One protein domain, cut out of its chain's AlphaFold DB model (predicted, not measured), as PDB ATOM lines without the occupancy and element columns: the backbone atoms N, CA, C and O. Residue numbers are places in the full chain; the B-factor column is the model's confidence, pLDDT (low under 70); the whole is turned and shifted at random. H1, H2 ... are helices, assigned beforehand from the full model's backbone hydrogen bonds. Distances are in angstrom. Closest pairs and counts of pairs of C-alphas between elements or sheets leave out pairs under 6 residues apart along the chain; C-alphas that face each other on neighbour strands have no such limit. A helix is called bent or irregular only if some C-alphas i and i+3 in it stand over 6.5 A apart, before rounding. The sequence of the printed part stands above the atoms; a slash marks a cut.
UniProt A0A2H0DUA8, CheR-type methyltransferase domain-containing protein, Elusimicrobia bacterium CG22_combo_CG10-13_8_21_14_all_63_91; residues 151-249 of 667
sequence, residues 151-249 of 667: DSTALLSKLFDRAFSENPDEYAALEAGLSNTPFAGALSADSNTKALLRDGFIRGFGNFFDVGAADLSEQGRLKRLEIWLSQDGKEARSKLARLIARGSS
ATOM      1  N   ASP A 151     -36.098-122.318 -52.373       81.31
ATOM      2  CA  ASP A 151     -37.125-121.527 -53.056       81.31
ATOM      3  C   ASP A 151     -36.957-120.011 -52.858       81.31
ATOM      4  O   ASP A 151     -37.083-119.252 -53.815       81.31
ATOM      5  N   SER A 152     -36.615-119.550 -51.650       83.00
ATOM      6  CA  SER A 152     -36.404-118.121 -51.368       83.00
ATOM      7  C   SER A 152     -35.222-117.559 -52.163       83.00
ATOM      8  O   SER A 152     -35.372-116.550 -52.851       83.00
ATOM      9  N   THR A 153     -34.090-118.267 -52.191       87.31
ATOM     10  CA  THR A 153     -32.920-117.947 -53.025       87.31
ATOM     11  C   THR A 153     -33.286-117.895 -54.512       87.31
ATOM     12  O   THR A 153     -32.911-116.954 -55.216       87.31
ATOM     13  N   ALA A 154     -34.081-118.855 -54.995       90.50
ATOM     14  CA  ALA A 154     -34.550-118.882 -56.379       90.50
ATOM     15  C   ALA A 154     -35.522-117.729 -56.714       90.50
ATOM     16  O   ALA A 154     -35.474-117.193 -57.823       90.50
ATOM     17  N   LEU A 155     -36.384-117.314 -55.779       90.75
ATOM     18  CA  LEU A 155     -37.277-116.162 -55.952       90.75
ATOM     19  C   LEU A 155     -36.519-114.828 -55.893       90.75
ATOM     20  O   LEU A 155     -36.801-113.954 -56.707       90.75
ATOM     21  N   LEU A 156     -35.527-114.678 -55.010       91.00
ATOM     22  CA  LEU A 156     -34.663-113.489 -54.944       91.00
ATOM     23  C   LEU A 156     -33.813-113.330 -56.212       91.00
ATOM     24  O   LEU A 156     -33.718-112.230 -56.755       91.00
ATOM     25  N   SER A 157     -33.274-114.437 -56.730       93.50
ATOM     26  CA  SER A 157     -32.592-114.509 -58.028       93.50
ATOM     27  C   SER A 157     -33.484-113.995 -59.171       93.50
ATOM     28  O   SER A 157     -33.123-113.050 -59.877       93.50
ATOM     29  N   LYS A 158     -34.710-114.534 -59.282       94.69
ATOM     30  CA  LYS A 158     -35.724-114.085 -60.255       94.69
ATOM     31  C   LYS A 158     -36.134-112.623 -60.051       94.69
ATOM     32  O   LYS A 158     -36.386-111.926 -61.030       94.69
ATOM     33  N   LEU A 159     -36.216-112.154 -58.804       93.38
ATOM     34  CA  LEU A 159     -36.624-110.789 -58.466       93.38
ATOM     35  C   LEU A 159     -35.572-109.768 -58.903       93.38
ATOM     36  O   LEU A 159     -35.943-108.755 -59.490       93.38
ATOM     37  N   PHE A 160     -34.286-110.054 -58.687       94.50
ATOM     38  CA  PHE A 160     -33.178-109.247 -59.200       94.50
ATOM     39  C   PHE A 160     -33.214-109.169 -60.731       94.50
ATOM     40  O   PHE A 160     -33.270-108.077 -61.298       94.50
ATOM     41  N   ASP A 161     -33.254-110.326 -61.404       95.19
ATOM     42  CA  ASP A 161     -33.237-110.381 -62.867       95.19
ATOM     43  C   ASP A 161     -34.441-109.666 -63.486       95.19
ATOM     44  O   ASP A 161     -34.272-108.925 -64.456       95.19
ATOM     45  N   ARG A 162     -35.639-109.836 -62.908       95.12
ATOM     46  CA  ARG A 162     -36.865-109.179 -63.376       95.12
ATOM     47  C   ARG A 162     -36.898-107.683 -63.049       95.12
ATOM     48  O   ARG A 162     -37.412-106.905 -63.847       95.12
ATOM     49  N   ALA A 163     -36.367-107.258 -61.903       94.00
ATOM     50  CA  ALA A 163     -36.306-105.837 -61.563       94.00
ATOM     51  C   ALA A 163     -35.397-105.071 -62.530       94.00
ATOM     52  O   ALA A 163     -35.775-103.994 -62.987       94.00
ATOM     53  N   PHE A 164     -34.252-105.646 -62.900       95.12
ATOM     54  CA  PHE A 164     -33.303-104.994 -63.800       95.12
ATOM     55  C   PHE A 164     -33.590-105.198 -65.293       95.12
ATOM     56  O   PHE A 164     -33.257-104.314 -66.076       95.12
ATOM     57  N   SER A 165     -34.277-106.269 -65.713       95.44
ATOM     58  CA  SER A 165     -34.780-106.358 -67.096       95.44
ATOM     59  C   SER A 165     -35.932-105.384 -67.376       95.44
ATOM     60  O   SER A 165     -36.071-104.913 -68.501       95.44
ATOM     61  N   GLU A 166     -36.733-105.036 -66.362       95.69
ATOM     62  CA  GLU A 166     -37.798-104.029 -66.471       95.69
ATOM     63  C   GLU A 166     -37.317-102.581 -66.244       95.69
ATOM     64  O   GLU A 166     -38.094-101.653 -66.463       95.69
ATOM     65  N   ASN A 167     -36.073-102.374 -65.787       96.75
ATOM     66  CA  ASN A 167     -35.486-101.055 -65.495       96.75
ATOM     67  C   ASN A 167     -34.001-101.017 -65.947       96.75
ATOM     68  O   ASN A 167     -33.108-100.948 -65.096       96.75
ATOM     69  N   PRO A 168     -33.714-101.097 -67.264       96.25
ATOM     70  CA  PRO A 168     -32.349-101.234 -67.779       96.25
ATOM     71  C   PRO A 168     -31.449-100.034 -67.451       96.25
ATOM     72  O   PRO A 168     -30.269-100.228 -67.177       96.25
ATOM     73  N   ASP A 169     -31.993 -98.816 -67.388       95.00
ATOM     74  CA  ASP A 169     -31.220 -97.607 -67.059       95.00
ATOM     75  C   ASP A 169     -30.666 -97.650 -65.624       95.00
ATOM     76  O   ASP A 169     -29.531 -97.255 -65.366       95.00
ATOM     77  N   GLU A 170     -31.443 -98.196 -64.682       94.62
ATOM     78  CA  GLU A 170     -31.016 -98.387 -63.290       94.62
ATOM     79  C   GLU A 170     -29.996 -99.544 -63.178       94.62
ATOM     80  O   GLU A 170     -29.137 -99.525 -62.298       94.62
ATOM     81  N   TYR A 171     -30.033-100.527 -64.092       93.25
ATOM     82  CA  TYR A 171     -28.992-101.559 -64.202       93.25
ATOM     83  C   TYR A 171     -27.679-100.982 -64.755       93.25
ATOM     84  O   TYR A 171     -26.618-101.198 -64.174       93.25
ATOM     85  N   ALA A 172     -27.747-100.175 -65.818       91.31
ATOM     86  CA  ALA A 172     -26.589 -99.477 -66.370       91.31
ATOM     87  C   ALA A 172     -25.979 -98.493 -65.353       91.31
ATOM     88  O   ALA A 172     -24.759 -98.409 -65.226       91.31
ATOM     89  N   ALA A 173     -26.807 -97.803 -64.560       90.75
ATOM     90  CA  ALA A 173     -26.348 -96.970 -63.448       90.75
ATOM     91  C   ALA A 173     -25.659 -97.788 -62.338       90.75
ATOM     92  O   ALA A 173     -24.665 -97.331 -61.769       90.75
ATOM     93  N   LEU A 174     -26.139 -99.005 -62.053       89.88
ATOM     94  CA  LEU A 174     -25.499 -99.937 -61.121       89.88
ATOM     95  C   LEU A 174     -24.136-100.429 -61.645       89.88
ATOM     96  O   LEU A 174     -23.169-100.413 -60.887       89.88
ATOM     97  N   GLU A 175     -24.020-100.808 -62.921       88.56
ATOM     98  CA  GLU A 175     -22.750-101.230 -63.543       88.56
ATOM     99  C   GLU A 175     -21.744-100.074 -63.706       88.56
ATOM    100  O   GLU A 175     -20.540-100.255 -63.492       88.56
ATOM    101  N   ALA A 176     -22.218 -98.860 -63.999       88.00
ATOM    102  CA  ALA A 176     -21.395 -97.652 -63.986       88.00
ATOM    103  C   ALA A 176     -20.914 -97.318 -62.562       88.00
ATOM    104  O   ALA A 176     -19.741 -96.986 -62.364       88.00
ATOM    105  N   GLY A 177     -21.784 -97.466 -61.556       86.38
ATOM    106  CA  GLY A 177     -21.423 -97.371 -60.140       86.38
ATOM    107  C   GLY A 177     -20.367 -98.406 -59.750       86.38
ATOM    108  O   GLY A 177     -19.370 -98.058 -59.123       86.38
ATOM    109  N   LEU A 178     -20.528 -99.652 -60.207       85.44
ATOM    110  CA  LEU A 178     -19.581-100.746 -59.991       85.44
ATOM    111  C   LEU A 178     -18.202-100.444 -60.581       85.44
ATOM    112  O   LEU A 178     -17.194-100.593 -59.893       85.44
ATOM    113  N   SER A 179     -18.173 -99.945 -61.816       84.88
ATOM    114  CA  SER A 179     -16.959 -99.516 -62.522       84.88
ATOM    115  C   SER A 179     -16.236 -98.348 -61.832       84.88
ATOM    116  O   SER A 179     -15.047 -98.146 -62.050       84.88
ATOM    117  N   ASN A 180     -16.931 -97.594 -60.970       83.69
ATOM    118  CA  ASN A 180     -16.365 -96.528 -60.137       83.69
ATOM    119  C   ASN A 180     -15.870 -97.013 -58.754       83.69
ATOM    120  O   ASN A 180     -15.371 -96.200 -57.974       83.69
ATOM    121  N   THR A 181     -16.021 -98.298 -58.407       81.75
ATOM    122  CA  THR A 181     -15.590 -98.819 -57.096       81.75
ATOM    123  C   THR A 181     -14.082 -99.103 -57.035       81.75
ATOM    124  O   THR A 181     -13.487 -99.484 -58.045       81.75
ATOM    125  N   PRO A 182     -13.450 -99.042 -55.844       78.38
ATOM    126  CA  PRO A 182     -12.044 -99.432 -55.664       78.38
ATOM    127  C   PRO A 182     -11.716-100.879 -56.068       78.38
ATOM    128  O   PRO A 182     -10.556-101.209 -56.289       78.38
ATOM    129  N   PHE A 183     -12.727-101.747 -56.142       81.75
ATOM    130  CA  PHE A 183     -12.619-103.170 -56.471       81.75
ATOM    131  C   PHE A 183     -13.138-103.501 -57.881       81.75
ATOM    132  O   PHE A 183     -13.180-104.676 -58.235       81.75
ATOM    133  N   ALA A 184     -13.470-102.498 -58.708       82.94
ATOM    134  CA  ALA A 184     -13.980-102.677 -60.072       82.94
ATOM    135  C   ALA A 184     -13.157-103.688 -60.888       82.94
ATOM    136  O   ALA A 184     -13.720-104.625 -61.447       82.94
ATOM    137  N   GLY A 185     -11.825-103.568 -60.862       80.38
ATOM    138  CA  GLY A 185     -10.911-104.470 -61.571       80.38
ATOM    139  C   GLY A 185     -10.910-105.924 -61.077       80.38
ATOM    140  O   GLY A 185     -10.500-106.811 -61.820       80.38
ATOM    141  N   ALA A 186     -11.353-106.191 -59.844       80.31
ATOM    142  CA  ALA A 186     -11.532-107.548 -59.316       80.31
ATOM    143  C   ALA A 186     -12.911-108.124 -59.649       80.31
ATOM    144  O   ALA A 186     -13.063-109.342 -59.685       80.31
ATOM    145  N   LEU A 187     -13.897-107.261 -59.916       76.00
ATOM    146  CA  LEU A 187     -15.227-107.667 -60.366       76.00
ATOM    147  C   LEU A 187     -15.278-107.874 -61.881       76.00
ATOM    148  O   LEU A 187     -15.952-108.786 -62.328       76.00
ATOM    149  N   SER A 188     -14.532-107.084 -62.661       74.94
ATOM    150  CA  SER A 188     -14.415-107.245 -64.116       74.94
ATOM    151  C   SER A 188     -13.488-108.390 -64.538       74.94
ATOM    152  O   SER A 188     -13.506-108.796 -65.696       74.94
ATOM    153  N   ALA A 189     -12.648-108.887 -63.625       75.06
ATOM    154  CA  ALA A 189     -11.859-110.103 -63.827       75.06
ATOM    155  C   ALA A 189     -12.706-111.383 -63.680       75.06
ATOM    156  O   ALA A 189     -12.295-112.445 -64.143       75.06
ATOM    157  N   ASP A 190     -13.877-111.282 -63.047       68.75
ATOM    158  CA  ASP A 190     -14.890-112.333 -63.010       68.75
ATOM    159  C   ASP A 190     -15.833-112.118 -64.205       68.75
ATOM    160  O   ASP A 190     -16.459-111.066 -64.338       68.75
ATOM    161  N   SER A 191     -15.912-113.074 -65.134       64.25
ATOM    162  CA  SER A 191     -16.516-112.850 -66.462       64.25
ATOM    163  C   SER A 191     -18.045-112.708 -66.463       64.25
ATOM    164  O   SER A 191     -18.661-112.598 -67.524       64.25
ATOM    165  N   ASN A 192     -18.676-112.699 -65.285       86.44
ATOM    166  CA  ASN A 192     -20.117-112.571 -65.112       86.44
ATOM    167  C   ASN A 192     -20.477-111.580 -63.991       86.44
ATOM    168  O   ASN A 192     -21.088-111.940 -62.980       86.44
ATOM    169  N   THR A 193     -20.152-110.302 -64.209       83.56
ATOM    170  CA  THR A 193     -20.533-109.159 -63.359       83.56
ATOM    171  C   THR A 193     -21.990-109.222 -62.891       83.56
ATOM    172  O   THR A 193     -22.281-108.982 -61.717       83.56
ATOM    173  N   LYS A 194     -22.916-109.608 -63.781       87.75
ATOM    174  CA  LYS A 194     -24.345-109.726 -63.464       87.75
ATOM    175  C   LYS A 194     -24.634-110.812 -62.429       87.75
ATOM    176  O   LYS A 194     -25.426-110.576 -61.518       87.75
ATOM    177  N   ALA A 195     -24.009-111.985 -62.544       88.81
ATOM    178  CA  ALA A 195     -24.136-113.038 -61.539       88.81
ATOM    179  C   ALA A 195     -23.533-112.602 -60.198       88.81
ATOM    180  O   ALA A 195     -24.175-112.795 -59.173       88.81
ATOM    181  N   LEU A 196     -22.374-111.934 -60.199       85.19
ATOM    182  CA  LEU A 196     -21.741-111.434 -58.976       85.19
ATOM    183  C   LEU A 196     -22.619-110.396 -58.251       85.19
ATOM    184  O   LEU A 196     -22.805-110.481 -57.034       85.19
ATOM    185  N   LEU A 197     -23.219-109.455 -58.992       88.19
ATOM    186  CA  LEU A 197     -24.205-108.511 -58.456       88.19
ATOM    187  C   LEU A 197     -25.450-109.236 -57.917       88.19
ATOM    188  O   LEU A 197     -25.904-108.926 -56.817       88.19
ATOM    189  N   ARG A 198     -25.979-110.229 -58.644       91.75
ATOM    190  CA  ARG A 198     -27.129-111.038 -58.205       91.75
ATOM    191  C   ARG A 198     -26.832-111.791 -56.903       91.75
ATOM    192  O   ARG A 198     -27.653-111.793 -55.991       91.75
ATOM    193  N   ASP A 199     -25.648-112.375 -56.787       88.12
ATOM    194  CA  ASP A 199     -25.176-113.111 -55.614       88.12
ATOM    195  C   ASP A 199     -24.988-112.220 -54.381       88.12
ATOM    196  O   ASP A 199     -25.325-112.614 -53.261       88.12
ATOM    197  N   GLY A 200     -24.458-111.011 -54.585       85.00
ATOM    198  CA  GLY A 200     -24.374-109.987 -53.546       85.00
ATOM    199  C   GLY A 200     -25.753-109.469 -53.130       85.00
ATOM    200  O   GLY A 200     -25.984-109.238 -51.944       85.00
ATOM    201  N   PHE A 201     -26.700-109.355 -54.071       87.19
ATOM    202  CA  PHE A 201     -28.097-109.020 -53.776       87.19
ATOM    203  C   PHE A 201     -28.779-110.108 -52.944       87.19
ATOM    204  O   PHE A 201     -29.335-109.798 -51.894       87.19
ATOM    205  N   ILE A 202     -28.686-111.376 -53.352       89.31
ATOM    206  CA  ILE A 202     -29.253-112.514 -52.613       89.31
ATOM    207  C   ILE A 202     -28.730-112.533 -51.170       89.31
ATOM    208  O   ILE A 202     -29.527-112.623 -50.236       89.31
ATOM    209  N   ARG A 203     -27.411-112.382 -50.974       87.44
ATOM    210  CA  ARG A 203     -26.789-112.380 -49.641       87.44
ATOM    211  C   ARG A 203     -27.168-111.148 -48.809       87.44
ATOM    212  O   ARG A 203     -27.627-111.309 -47.683       87.44
ATOM    213  N   GLY A 204     -27.014-109.938 -49.353       81.75
ATOM    214  CA  GLY A 204     -27.232-108.687 -48.617       81.75
ATOM    215  C   GLY A 204     -28.705-108.332 -48.375       81.75
ATOM    216  O   GLY A 204     -29.061-107.879 -47.288       81.75
ATOM    217  N   PHE A 205     -29.577-108.551 -49.364       83.88
ATOM    218  CA  PHE A 205     -31.005-108.227 -49.265       83.88
ATOM    219  C   PHE A 205     -31.880-109.394 -48.791       83.88
ATOM    220  O   PHE A 205     -33.000-109.128 -48.360       83.88
ATOM    221  N   GLY A 206     -31.418-110.652 -48.794       82.31
ATOM    222  CA  GLY A 206     -32.212-111.780 -48.279       82.31
ATOM    223  C   GLY A 206     -32.738-111.523 -46.860       82.31
ATOM    224  O   GLY A 206     -33.942-111.595 -46.614       82.31
ATOM    225  N   ASN A 207     -31.857-111.054 -45.970       75.00
ATOM    226  CA  ASN A 207     -32.233-110.626 -44.621       75.00
ATOM    227  C   ASN A 207     -33.204-109.425 -44.601       75.00
ATOM    228  O   ASN A 207     -34.074-109.379 -43.739       75.00
ATOM    229  N   PHE A 208     -33.124-108.475 -45.540       76.62
ATOM    230  CA  PHE A 208     -34.084-107.360 -45.628       76.62
ATOM    231  C   PHE A 208     -35.504-107.851 -45.961       76.62
ATOM    232  O   PHE A 208     -36.474-107.389 -45.355       76.62
ATOM    233  N   PHE A 209     -35.638-108.825 -46.868       77.44
ATOM    234  CA  PHE A 209     -36.934-109.439 -47.176       77.44
ATOM    235  C   PHE A 209     -37.489-110.252 -46.002       77.44
ATOM    236  O   PHE A 209     -38.682-110.155 -45.719       77.44
ATOM    237  N   ASP A 210     -36.632-110.981 -45.284       71.81
ATOM    238  CA  ASP A 210     -37.016-111.718 -44.076       71.81
ATOM    239  C   ASP A 210     -37.452-110.791 -42.936       71.81
ATOM    240  O   ASP A 210     -38.457-111.052 -42.281       71.81
ATOM    241  N   VAL A 211     -36.751-109.677 -42.727       65.25
ATOM    242  CA  VAL A 211     -37.054-108.675 -41.689       65.25
ATOM    243  C   VAL A 211     -38.349-107.938 -41.992       65.25
ATOM    244  O   VAL A 211     -39.230-107.864 -41.136       65.25
ATOM    245  N   GLY A 212     -38.510-107.450 -43.225       62.00
ATOM    246  CA  GLY A 212     -39.738-106.792 -43.668       62.00
ATOM    247  C   GLY A 212     -40.965-107.711 -43.656       62.00
ATOM    248  O   GLY A 212     -42.086-107.226 -43.828       62.00
ATOM    249  N   ALA A 213     -40.766-109.018 -43.463       64.38
ATOM    250  CA  ALA A 213     -41.782-110.055 -43.386       64.38
ATOM    251  C   ALA A 213     -41.652-110.944 -42.127       64.38
ATOM    252  O   ALA A 213     -42.151-112.065 -42.139       64.38
ATOM    253  N   ALA A 214     -41.032-110.457 -41.043       65.38
ATOM    254  CA  ALA A 214     -40.775-111.254 -39.836       65.38
ATOM    255  C   ALA A 214     -42.059-111.734 -39.124       65.38
ATOM    256  O   ALA A 214     -42.066-112.803 -38.517       65.38
ATOM    257  N   ASP A 215     -43.157-110.980 -39.252       67.31
ATOM    258  CA  ASP A 215     -44.493-111.356 -38.761       67.31
ATOM    259  C   ASP A 215     -45.237-112.338 -39.694       67.31
ATOM    260  O   ASP A 215     -46.350-112.774 -39.389       67.31
ATOM    261  N   LEU A 216     -44.669-112.672 -40.860       69.69
ATOM    262  CA  LEU A 216     -45.260-113.601 -41.822       69.69
ATOM    263  C   LEU A 216     -44.675-115.007 -41.653       69.69
ATOM    264  O   LEU A 216     -43.479-115.197 -41.446       69.69
ATOM    265  N   SER A 217     -45.519-116.024 -41.843       81.81
ATOM    266  CA  SER A 217     -45.032-117.390 -42.050       81.81
ATOM    267  C   SER A 217     -44.150-117.465 -43.301       81.81
ATOM    268  O   SER A 217     -44.225-116.610 -44.182       81.81
ATOM    269  N   GLU A 218     -43.355-118.525 -43.439       79.75
ATOM    270  CA  GLU A 218     -42.546-118.760 -44.641       79.75
ATOM    271  C   GLU A 218     -43.367-118.725 -45.938       79.75
ATOM    272  O   GLU A 218     -42.993-118.033 -46.880       79.75
ATOM    273  N   GLN A 219     -44.555-119.334 -45.950       81.44
ATOM    274  CA  GLN A 219     -45.501-119.215 -47.066       81.44
ATOM    275  C   GLN A 219     -45.936-117.760 -47.327       81.44
ATOM    276  O   GLN A 219     -46.141-117.378 -48.474       81.44
ATOM    277  N   GLY A 220     -46.050-116.927 -46.289       81.88
ATOM    278  CA  GLY A 220     -46.301-115.490 -46.421       81.88
ATOM    279  C   GLY A 220     -45.097-114.700 -46.953       81.88
ATOM    280  O   GLY A 220     -45.294-113.793 -47.763       81.88
ATOM    281  N   ARG A 221     -43.862-115.068 -46.569       81.00
ATOM    282  CA  ARG A 221     -42.615-114.525 -47.148       81.00
ATOM    283  C   ARG A 221     -42.546-114.830 -48.648       81.00
ATOM    284  O   ARG A 221     -42.454-113.906 -49.456       81.00
ATOM    285  N   LEU A 222     -42.689-116.106 -49.018       83.94
ATOM    286  CA  LEU A 222     -42.697-116.575 -50.409       83.94
ATOM    287  C   LEU A 222     -43.805-115.882 -51.218       83.94
ATOM    288  O   LEU A 222     -43.510-115.253 -52.230       83.94
ATOM    289  N   LYS A 223     -45.047-115.857 -50.715       84.75
ATOM    290  CA  LYS A 223     -46.175-115.180 -51.380       84.75
ATOM    291  C   LYS A 223     -45.958-113.677 -51.584       84.75
ATOM    292  O   LYS A 223     -46.441-113.109 -52.562       84.75
ATOM    293  N   ARG A 224     -45.224-113.001 -50.695       83.19
ATOM    294  CA  ARG A 224     -44.868-111.587 -50.884       83.19
ATOM    295  C   ARG A 224     -43.837-111.404 -52.000       83.19
ATOM    296  O   ARG A 224     -43.985-110.469 -52.785       83.19
ATOM    297  N   LEU A 225     -42.859-112.304 -52.115       84.31
ATOM    298  CA  LEU A 225     -41.928-112.341 -53.250       84.31
ATOM    299  C   LEU A 225     -42.654-112.681 -54.564       84.31
ATOM    300  O   LEU A 225     -42.382-112.047 -55.578       84.31
ATOM    301  N   GLU A 226     -43.629-113.593 -54.550       85.38
ATOM    302  CA  GLU A 226     -44.491-113.898 -55.704       85.38
ATOM    303  C   GLU A 226     -45.308-112.680 -56.159       85.38
ATOM    304  O   GLU A 226     -45.358-112.389 -57.351       85.38
ATOM    305  N   ILE A 227     -45.883-111.904 -55.230       86.50
ATOM    306  CA  ILE A 227     -46.555-110.629 -55.545       86.50
ATOM    307  C   ILE A 227     -45.554-109.615 -56.125       86.50
ATOM    308  O   ILE A 227     -45.852-108.938 -57.105       86.50
ATOM    309  N   TRP A 228     -44.332-109.541 -55.590       84.81
ATOM    310  CA  TRP A 228     -43.262-108.706 -56.160       84.81
ATOM    311  C   TRP A 228     -42.743-109.227 -57.512       84.81
ATOM    312  O   TRP A 228     -42.081-108.484 -58.234       84.81
ATOM    313  N   LEU A 229     -43.082-110.458 -57.898       89.06
ATOM    314  CA  LEU A 229     -42.809-111.067 -59.202       89.06
ATOM    315  C   LEU A 229     -44.024-111.063 -60.151       89.06
ATOM    316  O   LEU A 229     -43.838-111.354 -61.335       89.06
ATOM    317  N   SER A 230     -45.232-110.708 -59.688       89.56
ATOM    318  CA  SER A 230     -46.452-110.611 -60.513       89.56
ATOM    319  C   SER A 230     -46.402-109.408 -61.468       89.56
ATOM    320  O   SER A 230     -45.466-108.606 -61.428       89.56
ATOM    321  N   GLN A 231     -47.396-109.236 -62.345       85.50
ATOM    322  CA  GLN A 231     -47.456-108.014 -63.160       85.50
ATOM    323  C   GLN A 231     -47.688-106.764 -62.291       85.50
ATOM    324  O   GLN A 231     -46.995-105.762 -62.472       85.50
ATOM    325  N   ASP A 232     -48.550-106.861 -61.278       88.94
ATOM    326  CA  ASP A 232     -48.868-105.780 -60.328       88.94
ATOM    327  C   ASP A 232     -47.632-105.332 -59.526       88.94
ATOM    328  O   ASP A 232     -47.478-104.156 -59.193       88.94
ATOM    329  N   GLY A 233     -46.685-106.247 -59.286       90.38
ATOM    330  CA  GLY A 233     -45.405-105.959 -58.637       90.38
ATOM    331  C   GLY A 233     -44.462-105.012 -59.400       90.38
ATOM    332  O   GLY A 233     -43.403-104.678 -58.868       90.38
ATOM    333  N   LYS A 234     -44.799-104.558 -60.621       92.31
ATOM    334  CA  LYS A 234     -43.919-103.721 -61.466       92.31
ATOM    335  C   LYS A 234     -43.450-102.440 -60.773       92.31
ATOM    336  O   LYS A 234     -42.273-102.091 -60.861       92.31
ATOM    337  N   GLU A 235     -44.329-101.750 -60.045       91.81
ATOM    338  CA  GLU A 235     -43.942-100.528 -59.329       91.81
ATOM    339  C   GLU A 235     -42.964-100.829 -58.179       91.81
ATOM    340  O   GLU A 235     -41.976-100.116 -58.001       91.81
ATOM    341  N   ALA A 236     -43.186-101.926 -57.444       88.94
ATOM    342  CA  ALA A 236     -42.296-102.378 -56.375       88.94
ATOM    343  C   ALA A 236     -40.915-102.778 -56.918       88.94
ATOM    344  O   ALA A 236     -39.900-102.365 -56.360       88.94
ATOM    345  N   ARG A 237     -40.856-103.488 -58.054       93.81
ATOM    346  CA  ARG A 237     -39.597-103.810 -58.748       93.81
ATOM    347  C   ARG A 237     -38.860-102.572 -59.243       93.81
ATOM    348  O   ARG A 237     -37.653-102.475 -59.057       93.81
ATOM    349  N   SER A 238     -39.572-101.597 -59.804       92.00
ATOM    350  CA  SER A 238     -38.972-100.330 -60.233       92.00
ATOM    351  C   SER A 238     -38.485 -99.477 -59.053       92.00
ATOM    352  O   SER A 238     -37.471 -98.784 -59.156       92.00
ATOM    353  N   LYS A 239     -39.169 -99.524 -57.902       90.69
ATOM    354  CA  LYS A 239     -38.686 -98.932 -56.643       90.69
ATOM    355  C   LYS A 239     -37.447 -99.663 -56.113       90.69
ATOM    356  O   LYS A 239     -36.509 -99.000 -55.687       90.69
ATOM    357  N   LEU A 240     -37.408-100.994 -56.198       90.19
ATOM    358  CA  LEU A 240     -36.266-101.823 -55.796       90.19
ATOM    359  C   LEU A 240     -35.027-101.576 -56.673       90.19
ATOM    360  O   LEU A 240     -33.957-101.327 -56.131       90.19
ATOM    361  N   ALA A 241     -35.169-101.569 -58.002       92.88
ATOM    362  CA  ALA A 241     -34.072-101.262 -58.925       92.88
ATOM    363  C   ALA A 241     -33.464 -99.877 -58.627       92.88
ATOM    364  O   ALA A 241     -32.252 -99.763 -58.444       92.88
ATOM    365  N   ARG A 242     -34.319 -98.858 -58.441       91.88
ATOM    366  CA  ARG A 242     -33.918 -97.509 -58.003       91.88
ATOM    367  C   ARG A 242     -33.235 -97.484 -56.640       91.88
ATOM    368  O   ARG A 242     -32.270 -96.745 -56.473       91.88
ATOM    369  N   LEU A 243     -33.717 -98.255 -55.666       87.81
ATOM    370  CA  LEU A 243     -33.103 -98.340 -54.337       87.81
ATOM    371  C   LEU A 243     -31.678 -98.898 -54.431       87.81
ATOM    372  O   LEU A 243     -30.751 -98.318 -53.874       87.81
ATOM    373  N   ILE A 244     -31.500 -99.982 -55.190       88.19
ATOM    374  CA  ILE A 244     -30.206-100.640 -55.392       88.19
ATOM    375  C   ILE A 244     -29.241 -99.714 -56.151       88.19
ATOM    376  O   ILE A 244     -28.122 -99.487 -55.688       88.19
ATOM    377  N   ALA A 245     -29.667 -99.129 -57.274       86.94
ATOM    378  CA  ALA A 245     -28.831 -98.247 -58.092       86.94
ATOM    379  C   ALA A 245     -28.434 -96.954 -57.354       86.94
ATOM    380  O   ALA A 245     -27.274 -96.547 -57.382       86.94
ATOM    381  N   ARG A 246     -29.359 -96.329 -56.613       82.94
ATOM    382  CA  ARG A 246     -29.090 -95.085 -55.860       82.94
ATOM    383  C   ARG A 246     -28.343 -95.333 -54.550       82.94
ATOM    384  O   ARG A 246     -27.479 -94.542 -54.192       82.94
ATOM    385  N   GLY A 247     -28.583 -96.461 -53.879       74.44
ATOM    386  CA  GLY A 247     -27.745 -96.924 -52.765       74.44
ATOM    387  C   GLY A 247     -26.306 -97.253 -53.193       74.44
ATOM    388  O   GLY A 247     -25.403 -97.314 -52.361       74.44
ATOM    389  N   SER A 248     -26.067 -97.425 -54.495       69.94
ATOM    390  CA  SER A 248     -24.747 -97.706 -55.069       69.94
ATOM    391  C   SER A 248     -23.939 -96.456 -55.442       69.94
ATOM    392  O   SER A 248     -22.735 -96.572 -55.648       69.94
ATOM    393  N   SER A 249     -24.550 -95.264 -55.515       55.91
ATOM    394  CA  SER A 249     -23.892 -94.043 -56.019       55.91
ATOM    395  C   SER A 249     -23.325 -93.105 -54.942       55.91
ATOM    396  O   SER A 249     -22.701 -92.091 -55.271       55.91
TER     397      SER A 249
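What this domain is: This is residues 151 to 249 of the 667 residues of the protein "CheR-type methyltransferase domain-containing protein" of Elusimicrobia bacterium CG22_combo_CG10-13_8_21_14_all_63_91 (UniProt A0A2H0DUA8). Two pairs of side-by-side helices, H1 with H5 and H2 with H6, make a corner where H6 begins, and the long, kinked H4 crosses H1 steeply. The tiny H3 lies at one far end, between H2 and H4 along the chain. The printed part has 99 residues with six named helices, H1 to H6 in order, and no named strand: all helix. It is compact, with a radius of gyration of the C-alphas of 13.9 A, yet elongated, spanning 41 by 22 by 20 A.

Where its parts are: Find C-alpha 151 at (-37.125, -121.527, -53.056); from there H1 runs 20.8 A to residue 165. Next come H2, residues 168 to 179, and H3, residues 184 to 187. H4 starts at C-alpha 193, (-20.533, -109.159, -63.359), and runs 27.3 A to residue 211, with a kink of 36 degrees near residue 204; it is only just irregular, C-alphas 204 and 207 being 6.7 A apart. H5 holds residues 218 to 229. H6, residues 234 to 247, runs 19.6 A to C-alpha 247 at (-27.745, -96.924, -52.765).

How they stand to each other: Start at H1, a hub with H6. It touches H5 at a shallow tilt of 16 degrees, the same way, closest at the C-alphas of Leu 159 and Leu 229, 6.2 A. Residues 198 to 206 of H4 touch H1 at a steep tilt of 59 degrees, opposite ways; the closest C-alphas, Leu 156 and Ile 202, are 6.0 A apart. Residues 159 to 164 of H1 touch H6, about perpendicular at 83 degrees; the C-alphas of Ala 163 and Arg 237 come closest, 4.8 A. H5 and H6 touch only at the corner, closest at the C-alphas of Trp 228 and Ala 236, 6.4 A. Residues 241 to 245 of H6 touch H2 at a shallow tilt of 19 degrees, the same way, closest at the C-alphas of Leu 174 and Ala 245, 4.8 A. H3 is close to but not clearly touching H4, closest at the C-alphas of Leu 187 and Thr 193, 6.3 A. H4 and H6 are apart. Each O i to N i+4 pair is within hydrogen-bond range in H1, H2, H5 and H6, against 13 of 15 in H4; H3 is too short for such a pair.

The domain as a whole: The C-alphas farthest apart, Gly 185 and Ser 217, are 41.4 A apart. The printed part has no cut and no long link. Look for pLDDT under 70 at residues 190 to 191, 211 to 216 and 248 to 249.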